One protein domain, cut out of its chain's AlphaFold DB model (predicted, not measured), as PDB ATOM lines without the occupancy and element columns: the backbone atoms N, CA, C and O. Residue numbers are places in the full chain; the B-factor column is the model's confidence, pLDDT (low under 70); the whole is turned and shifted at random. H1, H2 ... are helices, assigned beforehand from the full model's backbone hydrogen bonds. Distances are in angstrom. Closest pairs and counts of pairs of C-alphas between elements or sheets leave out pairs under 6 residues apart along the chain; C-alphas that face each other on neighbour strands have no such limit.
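What this domain is: This is residues 19 to 96 of the 302 residues of the protein "Protein kinase domain-containing protein" of Hordeum vulgare subsp. vulgare (UniProt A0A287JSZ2). Two helical hairpins, H2 with H3 and H4 with H5, stack as two layers with their helices crossed; short H1 lies at the rim. The 78 printed residues have five named helices, H1 to H5 in order, and no named strand: all helix. The whole is compact, radius of gyration of the C-alphas 11.8 A, spanning 32 by 24 by 16 A.

Where its parts are: Find C-alpha 19 at (-13.390, 8.934, 29.280), where H1, residues 19 to 22, begins; H2 is residues 27 to 33. H3, residues 41 to 59, runs 26.7 A; H4, residues 64 to 79, 23.0 A. H5, residues 87 to 95, ends at (-4.188, 29.730, 33.223).

How they stand to each other: Hairpin H2 and H3 touch at C-alphas 33 and 47, their closest, 5.2 A. With residues 51 to 59 alone H3 touches H4, a steep tilt of 55 degrees, closest C-alphas 55 and 67, 6.5 A. In H4, 10 of 12 O i to N i+4 pairs are within hydrogen-bond range.

The domain as a whole: The printed part has no cut and no long link. Confidence is under 70 in 20 residues, among them 82 to 88.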
ATOM      1  N   LEU A  19     -12.149   9.688  29.166       76.81
ATOM      2  CA  LEU A  19     -13.390   8.934  29.280       76.81
ATOM      3  C   LEU A  19     -13.716   8.565  30.733       76.81
ATOM      4  O   LEU A  19     -14.851   8.756  31.163       76.81
ATOM      5  N   GLU A  20     -12.734   8.094  31.499       77.38
ATOM      6  CA  GLU A  20     -12.918   7.721  32.907       77.38
ATOM      7  C   GLU A  20     -13.228   8.934  33.788       77.38
ATOM      8  O   GLU A  20     -14.040   8.840  34.708       77.38
ATOM      9  N   MET A  21     -12.629  10.091  33.497       77.12
ATOM     10  CA  MET A  21     -12.944  11.337  34.201       77.12
ATOM     11  C   MET A  21     -14.361  11.824  33.891       77.12
ATOM     12  O   MET A  21     -15.071  12.228  34.807       77.12
ATOM     13  N   MET A  22     -14.817  11.727  32.636       74.94
ATOM     14  CA  MET A  22     -16.208  12.056  32.283       74.94
ATOM     15  C   MET A  22     -17.228  11.118  32.936       74.94
ATOM     16  O   MET A  22     -18.347  11.535  33.223       74.94
ATOM     17  N   GLN A  23     -16.855   9.860  33.167       79.06
ATOM     18  CA  GLN A  23     -17.694   8.870  33.850       79.06
ATOM     19  C   GLN A  23     -17.674   9.017  35.380       79.06
ATOM     20  O   GLN A  23     -18.386   8.297  36.081       79.06
ATOM     21  N   SER A  24     -16.870   9.938  35.914       77.69
ATOM     22  CA  SER A  24     -16.749  10.170  37.348       77.69
ATOM     23  C   SER A  24     -17.997  10.858  37.927       77.69
ATOM     24  O   SER A  24     -18.555  11.770  37.302       77.69
ATOM     25  N   PRO A  25     -18.445  10.474  39.137       74.75
ATOM     26  CA  PRO A  25     -19.573  11.127  39.795       74.75
ATOM     27  C   PRO A  25     -19.310  12.630  39.999       74.75
ATOM     28  O   PRO A  25     -18.199  13.042  40.323       74.75
ATOM     29  N   SER A  26     -20.343  13.456  39.803       76.38
ATOM     30  CA  SER A  26     -20.294  14.932  39.873       76.38
ATOM     31  C   SER A  26     -19.445  15.656  38.815       76.38
ATOM     32  O   SER A  26     -19.413  16.886  38.819       76.38
ATOM     33  N   PHE A  27     -18.819  14.968  37.852       82.75
ATOM     34  CA  PHE A  27     -18.122  15.667  36.760       82.75
ATOM     35  C   PHE A  27     -19.096  16.420  35.831       82.75
ATOM     36  O   PHE A  27     -18.779  17.487  35.306       82.75
ATOM     37  N   ASN A  28     -20.330  15.922  35.701       81.81
ATOM     38  CA  ASN A  28     -21.407  16.611  34.985       81.81
ATOM     39  C   ASN A  28     -21.768  17.971  35.601       81.81
ATOM     40  O   ASN A  28     -22.157  18.876  34.864       81.81
ATOM     41  N   ASP A  29     -21.596  18.138  36.916       83.12
ATOM     42  CA  ASP A  29     -21.831  19.416  37.596       83.12
ATOM     43  C   ASP A  29     -20.786  20.447  37.146       83.12
ATOM     44  O   ASP A  29     -21.126  21.587  36.839       83.12
ATOM     45  N   VAL A  30     -19.522  20.019  37.004       83.75
ATOM     46  CA  VAL A  30     -18.432  20.850  36.467       83.75
ATOM     47  C   VAL A  30     -18.738  21.263  35.030       83.75
ATOM     48  O   VAL A  30     -18.696  22.448  34.710       83.75
ATOM     49  N   ILE A  31     -19.114  20.307  34.174       82.12
ATOM     50  CA  ILE A  31     -19.491  20.593  32.781       82.12
ATOM     51  C   ILE A  31     -20.660  21.587  32.732       82.12
ATOM     52  O   ILE A  31     -20.620  22.539  31.956       82.12
ATOM     53  N   GLY A  32     -21.688  21.384  33.560       80.19
ATOM     54  CA  GLY A  32     -22.862  22.250  33.636       80.19
ATOM     55  C   GLY A  32     -22.522  23.684  34.043       80.19
ATOM     56  O   GLY A  32     -22.982  24.621  33.396       80.19
ATOM     57  N   SER A  33     -21.675  23.859  35.061       80.81
ATOM     58  CA  SER A  33     -21.232  25.173  35.551       80.81
ATOM     59  C   SER A  33     -20.292  25.907  34.597       80.81
ATOM     60  O   SER A  33     -20.159  27.126  34.689       80.81
ATOM     61  N   CYS A  34     -19.652  25.184  33.679       78.81
ATOM     62  CA  CYS A  34     -18.824  25.757  32.627       78.81
ATOM     63  C   CYS A  34     -19.607  25.992  31.319       78.81
ATOM     64  O   CYS A  34     -18.995  26.321  30.311       78.81
ATOM     65  N   ARG A  35     -20.942  25.837  31.282       75.75
ATOM     66  CA  ARG A  35     -21.733  26.156  30.079       75.75
ATOM     67  C   ARG A  35     -21.874  27.669  29.901       75.75
ATOM     68  O   ARG A  35     -22.474  28.338  30.736       75.75
ATOM     69  N   GLY A  36     -21.397  28.185  28.769       68.50
ATOM     70  CA  GLY A  36     -21.548  29.588  28.370       68.50
ATOM     71  C   GLY A  36     -20.210  30.295  28.123       68.50
ATOM     72  O   GLY A  36     -19.155  29.665  28.209       68.50
ATOM     73  N   PRO A  37     -20.227  31.601  27.801       66.12
ATOM     74  CA  PRO A  37     -19.007  32.363  27.562       66.12
ATOM     75  C   PRO A  37     -18.205  32.504  28.862       66.12
ATOM     76  O   PRO A  37     -18.564  33.268  29.762       66.12
ATOM     77  N   LEU A  38     -17.094  31.770  28.954       68.75
ATOM     78  CA  LEU A  38     -16.131  31.871  30.060       68.75
ATOM     79  C   LEU A  38     -15.356  33.206  30.044       68.75
ATOM     80  O   LEU A  38     -14.617  33.487  30.983       68.75
ATOM     81  N   SER A  39     -15.562  34.051  29.027       63.88
ATOM     82  CA  SER A  39     -15.068  35.431  28.963       63.88
ATOM     83  C   SER A  39     -15.686  36.358  30.022       63.88
ATOM     84  O   SER A  39     -15.130  37.418  30.313       63.88
ATOM     85  N   LEU A  40     -16.803  35.960  30.648       67.38
ATOM     86  CA  LEU A  40     -17.320  36.609  31.852       67.38
ATOM     87  C   LEU A  40     -16.616  36.068  33.104       67.38
ATOM     88  O   LEU A  40     -16.721  34.885  33.433       67.38
ATOM     89  N   ASP A  41     -15.982  36.971  33.857       70.88
ATOM     90  CA  ASP A  41     -15.252  36.684  35.106       70.88
ATOM     91  C   ASP A  41     -16.085  35.864  36.115       70.88
ATOM     92  O   ASP A  41     -15.575  34.964  36.781       70.88
ATOM     93  N   ILE A  42     -17.400  36.101  36.174       73.38
ATOM     94  CA  ILE A  42     -18.333  35.386  37.061       73.38
ATOM     95  C   ILE A  42     -18.484  33.910  36.653       73.38
ATOM     96  O   ILE A  42     -18.419  33.017  37.504       73.38
ATOM     97  N   THR A  43     -18.655  33.633  35.359       76.69
ATOM     98  CA  THR A  43     -18.811  32.272  34.821       76.69
ATOM     99  C   THR A  43     -17.510  31.491  34.960       76.69
ATOM    100  O   THR A  43     -17.522  30.343  35.401       76.69
ATOM    101  N   CYS A  44     -16.373  32.139  34.684       81.56
ATOM    102  CA  CYS A  44     -15.053  31.548  34.876       81.56
ATOM    103  C   CYS A  44     -14.795  31.169  36.341       81.56
ATOM    104  O   CYS A  44     -14.457  30.021  36.636       81.56
ATOM    105  N   LYS A  45     -15.027  32.094  37.281       81.44
ATOM    106  CA  LYS A  45     -14.881  31.818  38.720       81.44
ATOM    107  C   LYS A  45     -15.773  30.669  39.176       81.44
ATOM    108  O   LYS A  45     -15.327  29.814  39.936       81.44
ATOM    109  N   THR A  46     -17.009  30.621  38.688       82.56
ATOM    110  CA  THR A  46     -17.947  29.537  39.003       82.56
ATOM    111  C   THR A  46     -17.429  28.199  38.468       82.56
ATOM    112  O   THR A  46     -17.276  27.257  39.241       82.56
ATOM    113  N   CYS A  47     -17.055  28.131  37.190       83.69
ATOM    114  CA  CYS A  47     -16.479  26.942  36.555       83.69
ATOM    115  C   CYS A  47     -15.239  26.415  37.306       83.69
ATOM    116  O   CYS A  47     -15.157  25.227  37.633       83.69
ATOM    117  N   LEU A  48     -14.307  27.303  37.672       83.00
ATOM    118  CA  LEU A  48     -13.107  26.943  38.435       83.00
ATOM    119  C   LEU A  48     -13.436  26.418  39.834       83.00
ATOM    120  O   LEU A  48     -12.866  25.413  40.262       83.00
ATOM    121  N   ASN A  49     -14.365  27.064  40.540       85.00
ATOM    122  CA  ASN A  49     -14.766  26.648  41.881       85.00
ATOM    123  C   ASN A  49     -15.386  25.247  41.873       85.00
ATOM    124  O   ASN A  49     -15.023  24.419  42.707       85.00
ATOM    125  N   TYR A  50     -16.253  24.949  40.903       86.25
ATOM    126  CA  TYR A  50     -16.825  23.609  40.748       86.25
ATOM    127  C   TYR A  50     -15.756  22.567  40.404       86.25
ATOM    128  O   TYR A  50     -15.753  21.484  40.993       86.25
ATOM    129  N   GLY A  51     -14.794  22.904  39.536       84.81
ATOM    130  CA  GLY A  51     -13.648  22.040  39.246       84.81
ATOM    131  C   GLY A  51     -12.811  21.721  40.491       84.81
ATOM    132  O   GLY A  51     -12.473  20.564  40.730       84.81
ATOM    133  N   ILE A  52     -12.527  22.716  41.336       83.62
ATOM    134  CA  ILE A  52     -11.770  22.522  42.585       83.62
ATOM    135  C   ILE A  52     -12.556  21.667  43.587       83.62
ATOM    136  O   ILE A  52     -11.980  20.779  44.216       83.62
ATOM    137  N   VAL A  53     -13.861  21.907  43.741       84.88
ATOM    138  CA  VAL A  53     -14.723  21.117  44.637       84.88
ATOM    139  C   VAL A  53     -14.783  19.657  44.192       84.88
ATOM    140  O   VAL A  53     -14.657  18.765  45.031       84.88
ATOM    141  N   TYR A  54     -14.918  19.407  42.888       85.62
ATOM    142  CA  TYR A  54     -14.859  18.062  42.319       85.62
ATOM    143  C   TYR A  54     -13.537  17.363  42.671       85.62
ATOM    144  O   TYR A  54     -13.546  16.257  43.208       85.62
ATOM    145  N   LEU A  55     -12.403  18.034  42.462       84.06
ATOM    146  CA  LEU A  55     -11.090  17.454  42.745       84.06
ATOM    147  C   LEU A  55     -10.853  17.187  44.234       84.06
ATOM    148  O   LEU A  55     -10.308  16.145  44.582       84.06
ATOM    149  N   ARG A  56     -11.307  18.080  45.120       82.69
ATOM    150  CA  ARG A  56     -11.226  17.866  46.574       82.69
ATOM    151  C   ARG A  56     -12.052  16.668  47.036       82.69
ATOM    152  O   ARG A  56     -11.644  15.983  47.966       82.69
ATOM    153  N   ARG A  57     -13.192  16.394  46.392       82.69
ATOM    154  CA  ARG A  57     -13.984  15.180  46.656       82.69
ATOM    155  C   ARG A  57     -13.312  13.920  46.115       82.69
ATOM    156  O   ARG A  57     -13.435  12.871  46.734       82.69
ATOM    157  N   LEU A  58     -12.624  14.027  44.978       79.38
ATOM    158  CA  LEU A  58     -11.978  12.896  44.313       79.38
ATOM    159  C   LEU A  58     -10.669  12.464  44.994       79.38
ATOM    160  O   LEU A  58     -10.392  11.274  45.075       79.38
ATOM    161  N   ILE A  59      -9.864  13.422  45.459       77.12
ATOM    162  CA  ILE A  59      -8.483  13.201  45.925       77.12
ATOM    163  C   ILE A  59      -8.371  13.333  47.455       77.12
ATOM    164  O   ILE A  59      -7.437  12.819  48.062       77.12
ATOM    165  N   GLY A  60      -9.335  13.999  48.097       69.88
ATOM    166  CA  GLY A  60      -9.254  14.383  49.505       69.88
ATOM    167  C   GLY A  60      -8.647  15.776  49.709       69.88
ATOM    168  O   GLY A  60      -8.214  16.443  48.769       69.88
ATOM    169  N   SER A  61      -8.671  16.246  50.959       64.06
ATOM    170  CA  SER A  61      -8.274  17.612  51.344       64.06
ATOM    171  C   SER A  61      -6.755  17.832  51.385       64.06
ATOM    172  O   SER A  61      -6.306  18.968  51.234       64.06
ATOM    173  N   ASP A  62      -5.968  16.772  51.584       59.34
ATOM    174  CA  ASP A  62      -4.587  16.906  52.069       59.34
ATOM    175  C   ASP A  62      -3.511  16.761  50.978       59.34
ATOM    176  O   ASP A  62      -2.367  17.168  51.180       59.34
ATOM    177  N   ASP A  63      -3.858  16.253  49.790       67.94
ATOM    178  CA  ASP A  63      -2.893  16.020  48.708       67.94
ATOM    179  C   ASP A  63      -2.870  17.172  47.685       67.94
ATOM    180  O   ASP A  63      -3.418  17.113  46.578       67.94
ATOM    181  N   ASN A  64      -2.211  18.267  48.074       68.06
ATOM    182  CA  ASN A  64      -2.059  19.469  47.244       68.06
ATOM    183  C   ASN A  64      -1.270  19.221  45.942       68.06
ATOM    184  O   ASN A  64      -1.454  19.949  44.959       68.06
ATOM    185  N   VAL A  65      -0.398  18.205  45.915       67.69
ATOM    186  CA  VAL A  65       0.393  17.850  44.727       67.69
ATOM    187  C   VAL A  65      -0.498  17.141  43.711       67.69
ATOM    188  O   VAL A  65      -0.559  17.572  42.554       67.69
ATOM    189  N   ALA A  66      -1.265  16.138  44.147       70.38
ATOM    190  CA  ALA A  66      -2.246  15.468  43.297       70.38
ATOM    191  C   ALA A  66      -3.341  16.436  42.818       70.38
ATOM    192  O   ALA A  66      -3.720  16.403  41.645       70.38
ATOM    193  N   LEU A  67      -3.775  17.379  43.664       76.69
ATOM    194  CA  LEU A  67      -4.731  18.423  43.283       76.69
ATOM    195  C   LEU A  67      -4.241  19.250  42.080       76.69
ATOM    196  O   LEU A  67      -5.015  19.518  41.157       76.69
ATOM    197  N   SER A  68      -2.956  19.629  42.048       71.31
ATOM    198  CA  SER A  68      -2.389  20.372  40.914       71.31
ATOM    199  C   SER A  68      -2.303  19.534  39.638       71.31
ATOM    200  O   SER A  68      -2.480  20.099  38.560       71.31
ATOM    201  N   VAL A  69      -1.993  18.240  39.734       71.56
ATOM    202  CA  VAL A  69      -1.884  17.344  38.567       71.56
ATOM    203  C   VAL A  69      -3.271  17.074  37.982       71.56
ATOM    204  O   VAL A  69      -3.496  17.221  36.779       71.56
ATOM    205  N   CYS A  70      -4.240  16.780  38.843       76.94
ATOM    206  CA  CYS A  70      -5.614  16.521  38.445       76.94
ATOM    207  C   CYS A  70      -6.348  17.761  37.916       76.94
ATOM    208  O   CYS A  70      -7.245  17.637  37.082       76.94
ATOM    209  N   ARG A  71      -5.950  18.975  38.321       81.81
ATOM    210  CA  ARG A  71      -6.469  20.221  37.732       81.81
ATOM    211  C   ARG A  71      -6.220  20.297  36.226       81.81
ATOM    212  O   ARG A  71      -7.119  20.695  35.485       81.81
ATOM    213  N   SER A  72      -5.045  19.876  35.764       76.00
ATOM    214  CA  SER A  72      -4.732  19.815  34.332       76.00
ATOM    215  C   SER A  72      -5.582  18.771  33.599       76.00
ATOM    216  O   SER A  72      -5.989  19.004  32.463       76.00
ATOM    217  N   ALA A  73      -5.921  17.660  34.258       77.94
ATOM    218  CA  ALA A  73      -6.811  16.640  33.705       77.94
ATOM    219  C   ALA A  73      -8.246  17.155  33.496       77.94
ATOM    220  O   ALA A  73      -8.856  16.895  32.455       77.94
ATOM    221  N   VAL A  74      -8.768  17.935  34.450       81.25
ATOM    222  CA  VAL A  74     -10.081  18.593  34.332       81.25
ATOM    223  C   VAL A  74     -10.093  19.570  33.154       81.25
ATOM    224  O   VAL A  74     -11.019  19.525  32.347       81.25
ATOM    225  N   PHE A  75      -9.043  20.388  32.998       79.75
ATOM    226  CA  PHE A  75      -8.901  21.305  31.858       79.75
ATOM    227  C   PHE A  75      -8.934  20.568  30.516       79.75
ATOM    228  O   PHE A  75      -9.725  20.917  29.644       79.75
ATOM    229  N   VAL A  76      -8.103  19.532  30.354       75.50
ATOM    230  CA  VAL A  76      -8.052  18.750  29.110       75.50
ATOM    231  C   VAL A  76      -9.418  18.142  28.807       75.50
ATOM    232  O   VAL A  76      -9.883  18.211  27.674       75.50
ATOM    233  N   THR A  77     -10.091  17.602  29.821       78.56
ATOM    234  CA  THR A  77     -11.411  16.984  29.659       78.56
ATOM    235  C   THR A  77     -12.464  18.014  29.222       78.56
ATOM    236  O   THR A  77     -13.233  17.743  28.299       78.56
ATOM    237  N   LEU A  78     -12.446  19.226  29.790       77.56
ATOM    238  CA  LEU A  78     -13.311  20.334  29.364       77.56
ATOM    239  C   LEU A  78     -12.996  20.803  27.935       77.56
ATOM    240  O   LEU A  78     -13.913  20.994  27.141       77.56
ATOM    241  N   ALA A  79     -11.716  20.924  27.578       73.12
ATOM    242  CA  ALA A  79     -11.281  21.348  26.246       73.12
ATOM    243  C   ALA A  79     -11.604  20.321  25.146       73.12
ATOM    244  O   ALA A  79     -11.762  20.683  23.983       73.12
ATOM    245  N   THR A  80     -11.723  19.037  25.498       71.56
ATOM    246  CA  THR A  80     -12.110  17.983  24.545       71.56
ATOM    247  C   THR A  80     -13.608  17.937  24.234       71.56
ATOM    248  O   THR A  80     -14.002  17.246  23.292       71.56
ATOM    249  N   GLN A  81     -14.452  18.672  24.970       70.69
ATOM    250  CA  GLN A  81     -15.878  18.749  24.662       70.69
ATOM    251  C   GLN A  81     -16.122  19.665  23.461       70.69
ATOM    252  O   GLN A  81     -16.113  20.891  23.562       70.69
ATOM    253  N   GLN A  82     -16.365  19.052  22.303       55.03
ATOM    254  CA  GLN A  82     -16.739  19.778  21.095       55.03
ATOM    255  C   GLN A  82     -18.034  20.572  21.325       55.03
ATOM    256  O   GLN A  82     -19.069  20.002  21.661       55.03
ATOM    257  N   GLY A  83     -17.971  21.890  21.113       58.72
ATOM    258  CA  GLY A  83     -19.146  22.762  21.018       58.72
ATOM    259  C   GLY A  83     -19.625  23.427  22.311       58.72
ATOM    260  O   GLY A  83     -20.608  24.160  22.252       58.72
ATOM    261  N   VAL A  84     -18.964  23.222  23.458       57.12
ATOM    262  CA  VAL A  84     -19.398  23.830  24.737       57.12
ATOM    263  C   VAL A  84     -18.551  25.046  25.125       57.12
ATOM    264  O   VAL A  84     -19.066  25.947  25.781       57.12
ATOM    265  N   LEU A  85     -17.280  25.105  24.705       64.88
ATOM    266  CA  LEU A  85     -16.307  26.112  25.145       64.88
ATOM    267  C   LEU A  85     -15.285  26.449  24.042       64.88
ATOM    268  O   LEU A  85     -14.797  25.548  23.359       64.88
ATOM    269  N   SER A  86     -14.932  27.730  23.883       69.38
ATOM    270  CA  SER A  86     -13.803  28.145  23.033       69.38
ATOM    271  C   SER A  86     -12.483  27.835  23.737       69.38
ATOM    272  O   SER A  86     -12.323  28.167  24.910       69.38
ATOM    273  N   TYR A  87     -11.526  27.232  23.029       68.25
ATOM    274  CA  TYR A  87     -10.196  26.900  23.562       68.25
ATOM    275  C   TYR A  87      -9.514  28.113  24.223       68.25
ATOM    276  O   TYR A  87      -8.952  27.987  25.313       68.25
ATOM    277  N   ASP A  88      -9.661  29.293  23.614       68.12
ATOM    278  CA  ASP A  88      -9.106  30.560  24.106       68.12
ATOM    279  C   ASP A  88      -9.744  31.015  25.428       68.12
ATOM    280  O   ASP A  88      -9.050  31.498  26.329       68.12
ATOM    281  N   ASP A  89     -11.054  30.803  25.590       71.88
ATOM    282  CA  ASP A  89     -11.762  31.169  26.817       71.88
ATOM    283  C   ASP A  89     -11.354  30.257  27.985       71.88
ATOM    284  O   ASP A  89     -11.178  30.720  29.115       71.88
ATOM    285  N   ILE A  90     -11.141  28.960  27.722       71.06
ATOM    286  CA  ILE A  90     -10.681  28.019  28.753       71.06
ATOM    287  C   ILE A  90      -9.233  28.332  29.153       71.06
ATOM    288  O   ILE A  90      -8.922  28.313  30.342       71.06
ATOM    289  N   LEU A  91      -8.343  28.651  28.205       69.94
ATOM    290  CA  LEU A  91      -6.957  29.044  28.506       69.94
ATOM    291  C   LEU A  91      -6.887  30.291  29.374       69.94
ATOM    292  O   LEU A  91      -6.185  30.306  30.389       69.94
ATOM    293  N   THR A  92      -7.651  31.311  28.989       73.88
ATOM    294  CA  THR A  92      -7.720  32.570  29.727       73.88
ATOM    295  C   THR A  92      -8.245  32.322  31.138       73.88
ATOM    296  O   THR A  92      -7.653  32.789  32.108       73.88
ATOM    297  N   CYS A  93      -9.300  31.514  31.272       75.94
ATOM    298  CA  CYS A  93      -9.909  31.213  32.560       75.94
ATOM    299  C   CYS A  93      -9.019  30.336  33.469       75.94
ATOM    300  O   CYS A  93      -8.818  30.654  34.639       75.94
ATOM    301  N   PHE A  94      -8.448  29.241  32.957       74.00
ATOM    302  CA  PHE A  94      -7.706  28.274  33.776       74.00
ATOM    303  C   PHE A  94      -6.257  28.668  34.056       74.00
ATOM    304  O   PHE A  94      -5.738  28.290  35.112       74.00
ATOM    305  N   PHE A  95      -5.611  29.392  33.140       70.69
ATOM    306  CA  PHE A  95      -4.188  29.730  33.223       70.69
ATOM    307  C   PHE A  95      -3.920  31.235  33.328       70.69
ATOM    308  O   PHE A  95      -2.769  31.623  33.507       70.69
ATOM    309  N   GLY A  96      -4.949  32.087  33.239       62.03
ATOM    310  CA  GLY A  96      -4.788  33.541  33.320       62.03
ATOM    311  C   GLY A  96      -4.015  34.136  32.141       62.03
ATOM    312  O   GLY A  96      -3.511  35.253  32.244       62.03
TER     313      GLY A  96